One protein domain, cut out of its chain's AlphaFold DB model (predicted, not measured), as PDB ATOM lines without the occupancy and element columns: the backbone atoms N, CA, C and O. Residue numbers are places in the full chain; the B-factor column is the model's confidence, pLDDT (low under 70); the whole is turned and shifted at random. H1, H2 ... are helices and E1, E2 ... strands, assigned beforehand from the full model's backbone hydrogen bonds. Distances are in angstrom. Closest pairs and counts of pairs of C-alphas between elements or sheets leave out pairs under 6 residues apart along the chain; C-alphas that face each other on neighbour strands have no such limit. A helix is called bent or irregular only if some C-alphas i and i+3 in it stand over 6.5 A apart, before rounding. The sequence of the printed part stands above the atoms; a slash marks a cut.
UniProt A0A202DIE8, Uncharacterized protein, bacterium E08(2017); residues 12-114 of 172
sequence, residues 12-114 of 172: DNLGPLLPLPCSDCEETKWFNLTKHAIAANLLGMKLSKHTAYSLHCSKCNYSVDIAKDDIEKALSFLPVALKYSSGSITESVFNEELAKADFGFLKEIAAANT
ATOM      1  N   ASP A  12     163.738 140.889 181.674       89.25
ATOM      2  CA  ASP A  12     164.509 140.554 180.481       89.25
ATOM      3  C   ASP A  12     165.966 140.982 180.694       89.25
ATOM      4  O   ASP A  12     166.259 142.172 180.832       89.25
ATOM      5  N   ASN A  13     166.890 140.018 180.730       91.88
ATOM      6  CA  ASN A  13     168.322 140.308 180.747       91.88
ATOM      7  C   ASN A  13     168.769 140.693 179.328       91.88
ATOM      8  O   ASN A  13     168.693 139.882 178.407       91.88
ATOM      9  N   LEU A  14     169.219 141.936 179.164       92.94
ATOM     10  CA  LEU A  14     169.655 142.506 177.891       92.94
ATOM     11  C   LEU A  14     171.139 142.243 177.597       92.94
ATOM     12  O   LEU A  14     171.578 142.451 176.470       92.94
ATOM     13  N   GLY A  15     171.898 141.753 178.580       91.94
ATOM     14  CA  GLY A  15     173.294 141.359 178.429       91.94
ATOM     15  C   GLY A  15     174.274 142.180 179.274       91.94
ATOM     16  O   GLY A  15     173.863 143.061 180.035       91.94
ATOM     17  N   PRO A  16     175.578 141.870 179.167       92.62
ATOM     18  CA  PRO A  16     176.629 142.534 179.928       92.62
ATOM     19  C   PRO A  16     176.770 143.998 179.510       92.62
ATOM     20  O   PRO A  16     176.848 144.303 178.320       92.62
ATOM     21  N   LEU A  17     176.837 144.896 180.494       92.56
ATOM     22  CA  LEU A  17     177.046 146.324 180.261       92.56
ATOM     23  C   LEU A  17     178.421 146.789 180.743       92.56
ATOM     24  O   LEU A  17     179.134 147.451 179.997       92.56
ATOM     25  N   LEU A  18     178.803 146.454 181.981       88.88
ATOM     26  CA  LEU A  18     180.032 146.973 182.592       88.88
ATOM     27  C   LEU A  18     180.750 145.909 183.428       88.88
ATOM     28  O   LEU A  18     180.093 145.240 184.229       88.88
ATOM     29  N   PRO A  19     182.077 145.755 183.298       86.75
ATOM     30  CA  PRO A  19     182.875 144.976 184.233       86.75
ATOM     31  C   PRO A  19     183.247 145.859 185.431       86.75
ATOM     32  O   PRO A  19     184.052 146.778 185.300       86.75
ATOM     33  N   LEU A  20     182.650 145.610 186.597       83.38
ATOM     34  CA  LEU A  20     182.851 146.425 187.802       83.38
ATOM     35  C   LEU A  20     183.066 145.542 189.039       83.38
ATOM     36  O   LEU A  20     182.574 144.407 189.064       83.38
ATOM     37  N   PRO A  21     183.776 146.038 190.070       80.44
ATOM     38  CA  PRO A  21     183.812 145.384 191.370       80.44
ATOM     39  C   PRO A  21     182.411 145.391 191.985       80.44
ATOM     40  O   PRO A  21     181.751 146.429 192.079       80.44
ATOM     41  N   CYS A  22     181.937 144.209 192.369       82.94
ATOM     42  CA  CYS A  22     180.663 144.064 193.055       82.94
ATOM     43  C   CYS A  22     180.852 144.200 194.565       82.94
ATOM     44  O   CYS A  22     181.647 143.466 195.144       82.94
ATOM     45  N   SER A  23     180.077 145.077 195.200       76.44
ATOM     46  CA  SER A  23     180.175 145.340 196.639       76.44
ATOM     47  C   SER A  23     179.771 144.144 197.512       76.44
ATOM     48  O   SER A  23     180.303 143.992 198.602       76.44
ATOM     49  N   ASP A  24     178.905 143.249 197.019       78.94
ATOM     50  CA  ASP A  24     178.473 142.063 197.779       78.94
ATOM     51  C   ASP A  24     179.444 140.879 197.677       78.94
ATOM     52  O   ASP A  24     179.618 140.129 198.633       78.94
ATOM     53  N   CYS A  25     180.007 140.625 196.490       79.25
ATOM     54  CA  CYS A  25     180.854 139.447 196.261       79.25
ATOM     55  C   CYS A  25     182.338 139.775 196.087       79.25
ATOM     56  O   CYS A  25     183.110 138.864 195.801       79.25
ATOM     57  N   GLU A  26     182.702 141.054 196.207       73.31
ATOM     58  CA  GLU A  26     184.069 141.597 196.180       73.31
ATOM     59  C   GLU A  26     184.889 141.197 194.936       73.31
ATOM     60  O   GLU A  26     186.113 141.278 194.908       73.31
ATOM     61  N   GLU A  27     184.212 140.783 193.861       75.69
ATOM     62  CA  GLU A  27     184.833 140.346 192.613       75.69
ATOM     63  C   GLU A  27     184.468 141.282 191.469       75.69
ATOM     64  O   GLU A  27     183.311 141.684 191.314       75.69
ATOM     65  N   THR A  28     185.444 141.554 190.603       82.62
ATOM     66  CA  THR A  28     185.192 142.221 189.326       82.62
ATOM     67  C   THR A  28     184.441 141.271 188.408       82.62
ATOM     68  O   THR A  28     184.980 140.262 187.938       82.62
ATOM     69  N   LYS A  29     183.170 141.582 188.163       88.19
ATOM     70  CA  LYS A  29     182.277 140.802 187.308       88.19
ATOM     71  C   LYS A  29     181.489 141.712 186.390       88.19
ATOM     72  O   LYS A  29     181.358 142.912 186.611       88.19
ATOM     73  N   TRP A  30     180.937 141.103 185.350       90.25
ATOM     74  CA  TRP A  30     179.984 141.778 184.492       90.25
ATOM     75  C   TRP A  30     178.704 142.073 185.258       90.25
ATOM     76  O   TRP A  30     178.099 141.174 185.847       90.25
ATOM     77  N   PHE A  31     178.305 143.333 185.211       91.38
ATOM     78  CA  PHE A  31     176.976 143.788 185.544       91.38
ATOM     79  C   PHE A  31     176.115 143.752 184.287       91.38
ATOM     80  O   PHE A  31     176.422 144.399 183.282       91.38
ATOM     81  N   ASN A  32     175.045 142.972 184.348       93.94
ATOM     82  CA  ASN A  32     174.103 142.778 183.263       93.94
ATOM     83  C   ASN A  32     172.974 143.800 183.348       93.94
ATOM     84  O   ASN A  32     172.355 143.961 184.401       93.94
ATOM     85  N   LEU A  33     172.662 144.438 182.225       94.31
ATOM     86  CA  LEU A  33     171.513 145.320 182.116       94.31
ATOM     87  C   LEU A  33     170.235 144.485 182.076       94.31
ATOM     88  O   LEU A  33     170.039 143.675 181.175       94.31
ATOM     89  N   THR A  34     169.347 144.698 183.037       93.50
ATOM     90  CA  THR A  34     168.068 143.996 183.126       93.50
ATOM     91  C   THR A  34     166.919 144.981 183.028       93.50
ATOM     92  O   THR A  34     166.923 146.030 183.665       93.50
ATOM     93  N   LYS A  35     165.924 144.635 182.218       93.31
ATOM     94  CA  LYS A  35     164.677 145.373 182.060       93.31
ATOM     95  C   LYS A  35     163.590 144.693 182.882       93.31
ATOM     96  O   LYS A  35     163.366 143.500 182.719       93.31
ATOM     97  N   HIS A  36     162.865 145.451 183.696       88.75
ATOM     98  CA  HIS A  36     161.791 144.935 184.547       88.75
ATOM     99  C   HIS A  36     160.471 145.640 184.254       88.75
ATOM    100  O   HIS A  36     160.411 146.865 184.135       88.75
ATOM    101  N   ALA A  37     159.390 144.867 184.163       83.25
ATOM    102  CA  ALA A  37     158.040 145.412 184.097       83.25
ATOM    103  C   ALA A  37     157.479 145.637 185.509       83.25
ATOM    104  O   ALA A  37     157.215 144.685 186.242       83.25
ATOM    105  N   ILE A  38     157.231 146.891 185.875       77.38
ATOM    106  CA  ILE A  38     156.601 147.263 187.140       77.38
ATOM    107  C   ILE A  38     155.113 147.494 186.887       77.38
ATOM    108  O   ILE A  38     154.724 148.380 186.125       77.38
ATOM    109  N   ALA A  39     154.272 146.687 187.534       71.88
ATOM    110  CA  ALA A  39     152.827 146.873 187.539       71.88
ATOM    111  C   ALA A  39     152.387 147.428 188.896       71.88
ATOM    112  O   ALA A  39     152.496 146.745 189.915       71.88
ATOM    113  N   ALA A  40     151.856 148.650 188.903       66.00
ATOM    114  CA  ALA A  40     151.202 149.202 190.080       66.00
ATOM    115  C   ALA A  40     149.746 148.722 190.117       66.00
ATOM    116  O   ALA A  40     148.949 149.039 189.227       66.00
ATOM    117  N   ASN A  41     149.400 147.957 191.152       66.94
ATOM    118  CA  ASN A  41     148.025 147.560 191.433       66.94
ATOM    119  C   ASN A  41     147.543 148.288 192.690       66.94
ATOM    120  O   ASN A  41     148.169 148.176 193.743       66.94
ATOM    121  N   LEU A  42     146.403 148.968 192.600       52.97
ATOM    122  CA  LEU A  42     145.684 149.506 193.755       52.97
ATOM    123  C   LEU A  42     144.283 148.903 193.748       52.97
ATOM    124  O   LEU A  42     143.579 148.993 192.746       52.97
ATOM    125  N   LEU A  43     143.899 148.239 194.843       69.06
ATOM    126  CA  LEU A  43     142.577 147.609 195.005       69.06
ATOM    127  C   LEU A  43     142.186 146.646 193.862       69.06
ATOM    128  O   LEU A  43     141.030 146.565 193.466       69.06
ATOM    129  N   GLY A  44     143.157 145.918 193.300       66.75
ATOM    130  CA  GLY A  44     142.917 144.982 192.192       66.75
ATOM    131  C   GLY A  44     142.773 145.637 190.810       66.75
ATOM    132  O   GLY A  44     142.639 144.924 189.818       66.75
ATOM    133  N   MET A  45     142.864 146.967 190.715       63.44
ATOM    134  CA  MET A  45     142.880 147.702 189.450       63.44
ATOM    135  C   MET A  45     144.329 147.998 189.032       63.44
ATOM    136  O   MET A  45     145.126 148.512 189.821       63.44
ATOM    137  N   LYS A  46     144.680 147.660 187.782       64.31
ATOM    138  CA  LYS A  46     145.984 147.986 187.174       64.31
ATOM    139  C   LYS A  46     146.024 149.486 186.876       64.31
ATOM    140  O   LYS A  46     145.373 149.924 185.934       64.31
ATOM    141  N   LEU A  47     146.767 150.255 187.670       63.56
ATOM    142  CA  LEU A  47     146.884 151.712 187.523       63.56
ATOM    143  C   LEU A  47     147.846 152.100 186.405       63.56
ATOM    144  O   LEU A  47     147.547 152.977 185.600       63.56
ATOM    145  N   SER A  48     149.006 151.448 186.350       61.44
ATOM    146  CA  SER A  48     150.025 151.754 185.356       61.44
ATOM    147  C   SER A  48     151.018 150.609 185.191       61.44
ATOM    148  O   SER A  48     151.263 149.814 186.105       61.44
ATOM    149  N   LYS A  49     151.573 150.513 183.981       68.75
ATOM    150  CA  LYS A  49     152.733 149.680 183.670       68.75
ATOM    151  C   LYS A  49     153.891 150.614 183.366       68.75
ATOM    152  O   LYS A  49     153.807 151.392 182.420       68.75
ATOM    153  N   HIS A  50     154.953 150.515 184.148       76.25
ATOM    154  CA  HIS A  50     156.198 151.223 183.886       76.25
ATOM    155  C   HIS A  50     157.320 150.217 183.667       76.25
ATOM    156  O   HIS A  50     157.274 149.090 184.157       76.25
ATOM    157  N   THR A  51     158.310 150.616 182.884       84.69
ATOM    158  CA  THR A  51     159.532 149.843 182.694       84.69
ATOM    159  C   THR A  51     160.620 150.477 183.538       84.69
ATOM    160  O   THR A  51     160.843 151.681 183.431       84.69
ATOM    161  N   ALA A  52     161.281 149.667 184.354       88.62
ATOM    162  CA  ALA A  52     162.498 150.043 185.054       88.62
ATOM    163  C   ALA A  52     163.680 149.249 184.500       88.62
ATOM    164  O   ALA A  52     163.502 148.196 183.881       88.62
ATOM    165  N   TYR A  53     164.876 149.772 184.729       92.56
ATOM    166  CA  TYR A  53     166.124 149.135 184.348       92.56
ATOM    167  C   TYR A  53     167.038 149.082 185.560       92.56
ATOM    168  O   TYR A  53     167.079 150.030 186.341       92.56
ATOM    169  N   SER A  54     167.770 147.987 185.696       92.25
ATOM    170  CA  SER A  54     168.759 147.811 186.752       92.25
ATOM    171  C   SER A  54     169.980 147.066 186.225       92.25
ATOM    172  O   SER A  54     169.918 146.341 185.229       92.25
ATOM    173  N   LEU A  55     171.105 147.248 186.901       91.88
ATOM    174  CA  LEU A  55     172.324 146.481 186.705       91.88
ATOM    175  C   LEU A  55     172.367 145.351 187.723       91.88
ATOM    176  O   LEU A  55     172.267 145.612 188.914       91.88
ATOM    177  N   HIS A  56     172.547 144.116 187.268       92.06
ATOM    178  CA  HIS A  56     172.671 142.938 188.126       92.06
ATOM    179  C   HIS A  56     174.064 142.338 188.022       92.06
ATOM    180  O   HIS A  56     174.532 142.061 186.917       92.06
ATOM    181  N   CYS A  57     174.706 142.071 189.157       90.12
ATOM    182  CA  CYS A  57     175.946 141.305 189.160       90.12
ATOM    183  C   CYS A  57     175.705 139.925 188.527       90.12
ATOM    184  O   CYS A  57     174.755 139.224 188.863       90.12
ATOM    185  N   SER A  58     176.575 139.495 187.614       89.94
ATOM    186  CA  SER A  58     176.453 138.178 186.967       89.94
ATOM    187  C   SER A  58     176.744 136.995 187.899       89.94
ATOM    188  O   SER A  58     176.512 135.851 187.510       89.94
ATOM    189  N   LYS A  59     177.249 137.248 189.116       87.75
ATOM    190  CA  LYS A  59     177.607 136.216 190.101       87.75
ATOM    191  C   LYS A  59     176.655 136.135 191.296       87.75
ATOM    192  O   LYS A  59     176.375 135.034 191.762       87.75
ATOM    193  N   CYS A  60     176.207 137.270 191.825       86.00
ATOM    194  CA  CYS A  60     175.381 137.338 193.033       86.00
ATOM    195  C   CYS A  60     174.063 138.086 192.772       86.00
ATOM    196  O   CYS A  60     173.770 138.477 191.648       86.00
ATOM    197  N   ASN A  61     173.256 138.280 193.817       83.94
ATOM    198  CA  ASN A  61     171.959 138.956 193.708       83.94
ATOM    199  C   ASN A  61     172.044 140.487 193.840       83.94
ATOM    200  O   ASN A  61     170.998 141.134 193.858       83.94
ATOM    201  N   TYR A  62     173.249 141.057 193.926       85.38
ATOM    202  CA  TYR A  62     173.439 142.500 194.009       85.38
ATOM    203  C   TYR A  62     172.897 143.193 192.758       85.38
ATOM    204  O   TYR A  62     173.188 142.781 191.626       85.38
ATOM    205  N   SER A  63     172.128 144.257 192.972       87.50
ATOM    206  CA  SER A  63     171.524 145.033 191.899       87.50
ATOM    207  C   SER A  63     171.487 146.520 192.208       87.50
ATOM    208  O   SER A  63     171.210 146.902 193.342       87.50
ATOM    209  N   VAL A  64     171.684 147.339 191.178       87.94
ATOM    210  CA  VAL A  64     171.607 148.802 191.252       87.94
ATOM    211  C   VAL A  64     170.582 149.290 190.242       87.94
ATOM    212  O   VAL A  64     170.659 148.931 189.066       87.94
ATOM    213  N   ASP A  65     169.617 150.087 190.684       89.69
ATOM    214  CA  ASP A  65     168.625 150.685 189.793       89.69
ATOM    215  C   ASP A  65     169.257 151.785 188.933       89.69
ATOM    216  O   ASP A  65     170.106 152.548 189.386       89.69
ATOM    217  N   ILE A  66     168.840 151.877 187.671       90.38
ATOM    218  CA  ILE A  66     169.320 152.909 186.752       90.38
ATOM    219  C   ILE A  66     168.343 154.079 186.777       90.38
ATOM    220  O   ILE A  66     167.155 153.929 186.469       90.38
ATOM    221  N   ALA A  67     168.856 155.264 187.109       88.69
ATOM    222  CA  ALA A  67     168.100 156.505 187.043       88.69
ATOM    223  C   ALA A  67     167.567 156.749 185.625       88.69
ATOM    224  O   ALA A  67     168.230 156.450 184.632       88.69
ATOM    225  N   LYS A  68     166.369 157.337 185.522       87.25
ATOM    226  CA  LYS A  68     165.668 157.517 184.241       87.25
ATOM    227  C   LYS A  68     166.532 158.185 183.164       87.25
ATOM    228  O   LYS A  68     166.487 157.767 182.011       87.25
ATOM    229  N   ASP A  69     167.329 159.170 183.565       87.88
ATOM    230  CA  ASP A  69     168.164 159.976 182.671       87.88
ATOM    231  C   ASP A  69     169.381 159.208 182.120       87.88
ATOM    232  O   ASP A  69     169.942 159.587 181.093       87.88
ATOM    233  N   ASP A  70     169.761 158.093 182.752       90.50
ATOM    234  CA  ASP A  70     170.856 157.230 182.302       90.50
ATOM    235  C   ASP A  70     170.377 156.015 181.491       90.50
ATOM    236  O   ASP A  70     171.196 155.338 180.867       90.50
ATOM    237  N   ILE A  71     169.067 155.732 181.447       91.44
ATOM    238  CA  ILE A  71     168.518 154.556 180.747       91.44
ATOM    239  C   ILE A  71     168.876 154.583 179.259       91.44
ATOM    240  O   ILE A  71     169.369 153.591 178.723       91.44
ATOM    241  N   GLU A  72     168.633 155.706 178.578       91.69
ATOM    242  CA  GLU A  72     168.905 155.817 177.139       91.69
ATOM    243  C   GLU A  72     170.399 155.690 176.842       91.69
ATOM    244  O   GLU A  72     170.782 154.978 175.911       91.69
ATOM    245  N   LYS A  73     171.248 156.286 177.686       92.81
ATOM    246  CA  LYS A  73     172.701 156.140 177.589       92.81
ATOM    247  C   LYS A  73     173.102 154.671 177.726       92.81
ATOM    248  O   LYS A  73     173.820 154.159 176.871       92.81
ATOM    249  N   ALA A  74     172.602 153.974 178.749       92.25
ATOM    250  CA  ALA A  74     172.922 152.569 179.005       92.25
ATOM    251  C   ALA A  74     172.493 151.669 177.834       92.25
ATOM    252  O   ALA A  74     173.262 150.824 177.377       92.25
ATOM    253  N   LEU A  75     171.294 151.897 177.291       93.44
ATOM    254  CA  LEU A  75     170.800 151.178 176.115       93.44
ATOM    255  C   LEU A  75     171.644 151.459 174.867       93.44
ATOM    256  O   LEU A  75     171.947 150.531 174.119       93.44
ATOM    257  N   SER A  76     172.050 152.712 174.650       93.19
ATOM    258  CA  SER A  76     172.893 153.098 173.512       93.19
ATOM    259  C   SER A  76     174.318 152.539 173.599       93.19
ATOM    260  O   SER A  76     174.936 152.274 172.570       93.19
ATOM    261  N   PHE A  77     174.818 152.308 174.816       94.50
ATOM    262  CA  PHE A  77     176.156 151.778 175.076       94.50
ATOM    263  C   PHE A  77     176.223 150.247 175.038       94.50
ATOM    264  O   PHE A  77     177.281 149.681 174.763       94.50
ATOM    265  N   LEU A  78     175.099 149.556 175.253       94.06
ATOM    266  CA  LEU A  78     175.025 148.092 175.250       94.06
ATOM    267  C   LEU A  78     175.711 147.426 174.033       94.06
ATOM    268  O   LEU A  78     176.447 146.462 174.235       94.06
ATOM    269  N   PRO A  79     175.588 147.922 172.782       95.69
ATOM    270  CA  PRO A  79     176.317 147.354 171.646       95.69
ATOM    271  C   PRO A  79     177.846 147.444 171.772       95.69
ATOM    272  O   PRO A  79     178.549 146.554 171.294       95.69
ATOM    273  N   VAL A  80     178.374 148.505 172.393       93.94
ATOM    274  CA  VAL A  80     179.814 148.667 172.658       93.94
ATOM    275  C   VAL A  80     180.261 147.652 173.707       93.94
ATOM    276  O   VAL A  80     181.234 146.932 173.486       93.94
ATOM    277  N   ALA A  81     179.502 147.525 174.798       92.81
ATOM    278  CA  ALA A  81     179.761 146.542 175.846       92.81
ATOM    279  C   ALA A  81     179.744 145.101 175.320       92.81
ATOM    280  O   ALA A  81     180.654 144.327 175.610       92.81
ATOM    281  N   LEU A  82     178.772 144.762 174.469       93.75
ATOM    282  CA  LEU A  82     178.699 143.451 173.829       93.75
ATOM    283  C   LEU A  82     179.934 143.176 172.964       93.75
ATOM    284  O   LEU A  82     180.540 142.117 173.116       93.75
ATOM    285  N   LYS A  83     180.363 144.138 172.133       94.62
ATOM    286  CA  LYS A  83     181.592 144.013 171.327       94.62
ATOM    287  C   LYS A  83     182.840 143.827 172.186       94.62
ATOM    288  O   LYS A  83     183.737 143.090 171.789       94.62
ATOM    289  N   TYR A  84     182.926 144.494 173.335       94.12
ATOM    290  CA  TYR A  84     184.060 144.316 174.239       94.12
ATOM    291  C   TYR A  84     184.024 142.933 174.893       94.12
ATOM    292  O   TYR A  84     185.016 142.210 174.863       94.12
ATOM    293  N   SER A  85     182.854 142.509 175.381       91.88
ATOM    294  CA  SER A  85     182.673 141.194 176.005       91.88
ATOM    295  C   SER A  85     182.963 140.021 175.056       91.88
ATOM    296  O   SER A  85     183.416 138.970 175.504       91.88
ATOM    297  N   SER A  86     182.758 140.202 173.745       93.38
ATOM    298  CA  SER A  86     183.090 139.214 172.711       93.38
ATOM    299  C   SER A  86     184.537 139.300 172.210       93.38
ATOM    300  O   SER A  86     184.908 138.547 171.310       93.38
ATOM    301  N   GLY A  87     185.347 140.226 172.733       92.44
ATOM    302  CA  GLY A  87     186.724 140.463 172.289       92.44
ATOM    303  C   GLY A  87     186.842 141.154 170.925       92.44
ATOM    304  O   GLY A  87     187.909 141.146 170.319       92.44
ATOM    305  N   SER A  88     185.755 141.739 170.412       95.56
ATOM    306  CA  SER A  88     185.719 142.420 169.109       95.56
ATOM    307  C   SER A  88     186.277 143.844 169.143       95.56
ATOM    308  O   SER A  88     186.600 144.394 168.093       95.56
ATOM    309  N   ILE A  89     186.384 144.448 170.326       94.62
ATOM    310  CA  ILE A  89     187.114 145.700 170.554       94.62
ATOM    311  C   ILE A  89     188.075 145.526 171.726       94.62
ATOM    312  O   ILE A  89     187.891 144.645 172.567       94.62
ATOM    313  N   THR A  90     189.113 146.358 171.772       93.06
ATOM    314  CA  THR A  90     190.102 146.338 172.852       93.06
ATOM    315  C   THR A  90     189.602 147.087 174.083       93.06
ATOM    316  O   THR A  90     188.683 147.903 174.007       93.06
ATOM    317  N   GLU A  91     190.256 146.850 175.220       87.31
ATOM    318  CA  GLU A  91     189.997 147.570 176.470       87.31
ATOM    319  C   GLU A  91     190.186 149.088 176.323       87.31
ATOM    320  O   GLU A  91     189.373 149.854 176.828       87.31
ATOM    321  N   SER A  92     191.195 149.533 175.565       88.06
ATOM    322  CA  SER A  92     191.417 150.964 175.297       88.06
ATOM    323  C   SER A  92     190.206 151.607 174.621       88.06
ATOM    324  O   SER A  92     189.723 152.639 175.076       88.06
ATOM    325  N   VAL A  93     189.676 150.968 173.572       90.50
ATOM    326  CA  VAL A  93     188.499 151.471 172.843       90.50
ATOM    327  C   VAL A  93     187.268 151.461 173.745       90.50
ATOM    328  O   VAL A  93     186.495 152.414 173.751       90.50
ATOM    329  N   PHE A  94     187.091 150.403 174.537       91.00
ATOM    330  CA  PHE A  94     185.988 150.320 175.488       91.00
ATOM    331  C   PHE A  94     186.039 151.445 176.534       91.00
ATOM    332  O   PHE A  94     185.027 152.102 176.761       91.00
ATOM    333  N   ASN A  95     187.209 151.709 177.120       85.69
ATOM    334  CA  ASN A  95     187.389 152.752 178.131       85.69
ATOM    335  C   ASN A  95     187.181 154.163 177.561       85.69
ATOM    336  O   ASN A  95     186.603 155.012 178.238       85.69
ATOM    337  N   GLU A  96     187.591 154.413 176.316       87.19
ATOM    338  CA  GLU A  96     187.312 155.678 175.625       87.19
ATOM    339  C   GLU A  96     185.812 155.904 175.416       87.19
ATOM    340  O   GLU A  96     185.310 157.001 175.660       87.19
ATOM    341  N   GLU A  97     185.076 154.879 174.983       89.94
ATOM    342  CA  GLU A  97     183.623 154.966 174.810       89.94
ATOM    343  C   GLU A  97     182.898 155.091 176.159       89.94
ATOM    344  O   GLU A  97     181.950 155.867 176.284       89.94
ATOM    345  N   LEU A  98     183.372 154.386 177.190       87.62
ATOM    346  CA  LEU A  98     182.832 154.473 178.545       87.62
ATOM    347  C   LEU A  98     182.998 155.881 179.132       87.62
ATOM    348  O   LEU A  98     182.059 156.417 179.719       87.62
ATOM    349  N   ALA A  99     184.162 156.503 178.931       85.81
ATOM    350  CA  ALA A  99     184.424 157.868 179.380       85.81
ATOM    351  C   ALA A  99     183.512 158.900 178.693       85.81
ATOM    352  O   ALA A  99     183.118 159.880 179.321       85.81
ATOM    353  N   LYS A 100     183.136 158.675 177.425       87.94
ATOM    354  CA  LYS A 100     182.192 159.537 176.689       87.94
ATOM    355  C   LYS A 100     180.745 159.367 177.153       87.94
ATOM    356  O   LYS A 100     179.967 160.308 177.032       87.94
ATOM    357  N   ALA A 101     180.377 158.179 177.632       84.38
ATOM    358  CA  ALA A 101     179.000 157.860 177.995       84.38
ATOM    359  C   ALA A 101     178.509 158.605 179.251       84.38
ATOM    360  O   ALA A 101     177.304 158.814 179.377       84.38
ATOM    361  N   ASP A 102     179.419 159.020 180.144       81.88
ATOM    362  CA  ASP A 102     179.138 159.822 181.351       81.88
ATOM    363  C   ASP A 102     177.892 159.340 182.125       81.88
ATOM    364  O   ASP A 102     176.848 160.002 182.191       81.88
ATOM    365  N   PHE A 103     177.979 158.120 182.658       83.69
ATOM    366  CA  PHE A 103     176.908 157.504 183.439       83.69
ATOM    367  C   PHE A 103     176.861 158.059 184.868       83.69
ATOM    368  O   PHE A 103     177.846 157.983 185.604       83.69
ATOM    369  N   GLY A 104     175.694 158.536 185.306       80.12
ATOM    370  CA  GLY A 104     175.472 158.986 186.681       80.12
ATOM    371  C   GLY A 104     175.584 157.851 187.704       80.12
ATOM    372  O   GLY A 104     176.271 158.006 188.715       80.12
ATOM    373  N   PHE A 105     175.012 156.682 187.402       78.56
ATOM    374  CA  PHE A 105     175.037 155.509 188.293       78.56
ATOM    375  C   PHE A 105     176.451 154.959 188.578       78.56
ATOM    376  O   PHE A 105     176.655 154.261 189.571       78.56
ATOM    377  N   LEU A 106     177.463 155.277 187.756       78.75
ATOM    378  CA  LEU A 106     178.852 154.893 188.049       78.75
ATOM    379  C   LEU A 106     179.367 155.553 189.331       78.75
ATOM    380  O   LEU A 106     180.173 154.957 190.042       78.75
ATOM    381  N   LYS A 107     178.881 156.758 189.656       71.81
ATOM    382  CA  LYS A 107     179.226 157.447 190.906       71.81
ATOM    383  C   LYS A 107     178.653 156.719 192.116       71.81
ATOM    384  O   LYS A 107     179.324 156.639 193.137       71.81
ATOM    385  N   GLU A 108     177.454 156.156 191.988       70.69
ATOM    386  CA  GLU A 108     176.812 155.369 193.046       70.69
ATOM    387  C   GLU A 108     177.558 154.054 193.286       70.69
ATOM    388  O   GLU A 108     177.871 153.724 194.426       70.69
ATOM    389  N   ILE A 109     177.943 153.349 192.215       71.06
ATOM    390  CA  ILE A 109     178.746 152.122 192.328       71.06
ATOM    391  C   ILE A 109     180.138 152.427 192.897       71.06
ATOM    392  O   ILE A 109     180.643 151.675 193.730       71.06
ATOM    393  N   ALA A 110     180.769 153.531 192.491       69.44
ATOM    394  CA  ALA A 110     182.050 153.951 193.053       69.44
ATOM    395  C   ALA A 110     181.927 154.291 194.547       69.44
ATOM    396  O   ALA A 110     182.764 153.856 195.332       69.44
ATOM    397  N   ALA A 111     180.872 155.009 194.948       68.19
ATOM    398  CA  ALA A 111     180.601 155.340 196.344       68.19
ATOM    399  C   ALA A 111     180.351 154.086 197.198       68.19
ATOM    400  O   ALA A 111     180.926 153.973 198.278       68.19
ATOM    401  N   ALA A 112     179.581 153.115 196.700       66.19
ATOM    402  CA  ALA A 112     179.334 151.843 197.387       66.19
ATOM    403  C   ALA A 112     180.613 151.009 197.596       66.19
ATOM    404  O   ALA A 112     180.696 150.230 198.535       66.19
ATOM    405  N   ASN A 113     181.637 151.211 196.761       67.38
ATOM    406  CA  ASN A 113     182.938 150.550 196.883       67.38
ATOM    407  C   ASN A 113     183.977 151.367 197.684       67.38
ATOM    408  O   ASN A 113     185.152 151.002 197.718       67.38
ATOM    409  N   THR A 114     183.583 152.474 198.332       73.00
ATOM    410  CA  THR A 114     184.483 153.236 199.226       73.00
ATOM    411  C   THR A 114     184.600 152.640 200.625       73.00
ATOM    412  O   THR A 114     185.511 153.013 201.368       73.00
TER     413      THR A 114
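What this domain is: This is residues 12 to 114 of the 172 residues of an uncharacterized protein of bacterium E08(2017) (UniProt A0A202DIE8). A bent, twisted sheet of four strands has its long hairpin E2 and E3 reaching out at one end as an arm, residues 38 to 50, while three helices gather at the other end. H1 crosses one face of the sheet, H2 folds back beside H1, and H3 lies beside the strands. The 103 printed residues run E1 E2 E3 E4 H1 H2 H3, mixed in class, with the antiparallel sheet in the order E1 - E2 - E3 - E4. The whole is only just compact, close to loose, with a radius of gyration of the C-alphas of 15.1 A, and spans 52 by 27 by 22 A.

How they stand to each other: E1, residues 12 to 21, and E2, residues 28 to 42, form a hairpin, with N 14 and O 33 at 2.8 A. E3, residues 45 to 57, continues the meander, each strand the antiparallel neighbour of the one before, with N 36 and O 52 at 2.8 A. E4, residues 63 to 65, has N 55 and O 64 at 2.8 A. H1, residues 68 to 85, is on the sheet at a height of 8.1 A, across the strands; the closest C-alphas to E1 are Leu 17 and Ala 81, 5.2 A. H2, residues 91 to 101, touches H1 at Tyr 84 and Phe 94, C-alphas 6.4 A apart, at a shallow tilt of 11 degrees, opposite ways. H3, residues 105 to 112, is on the same face as H1, over none of the strands. Every O i to N i+4 pair is within hydrogen-bond range in H2 and H3, and 10 of 14 in H1.

Where its parts are: E1 begins at C-alpha 12 (164.509, 140.554, 180.481). E2 is 40.4 A long, E3 33.7 A and H1 25.0 A. H3 ends at C-alpha 112 (179.334, 151.843, 197.387).

The domain as a whole: The C-alphas farthest apart, Leu 43 and Ser 92, are 52.8 A apart. The printed part has no cut and no long link. Residues 40 to 49 and 110 to 113 have pLDDT under 70.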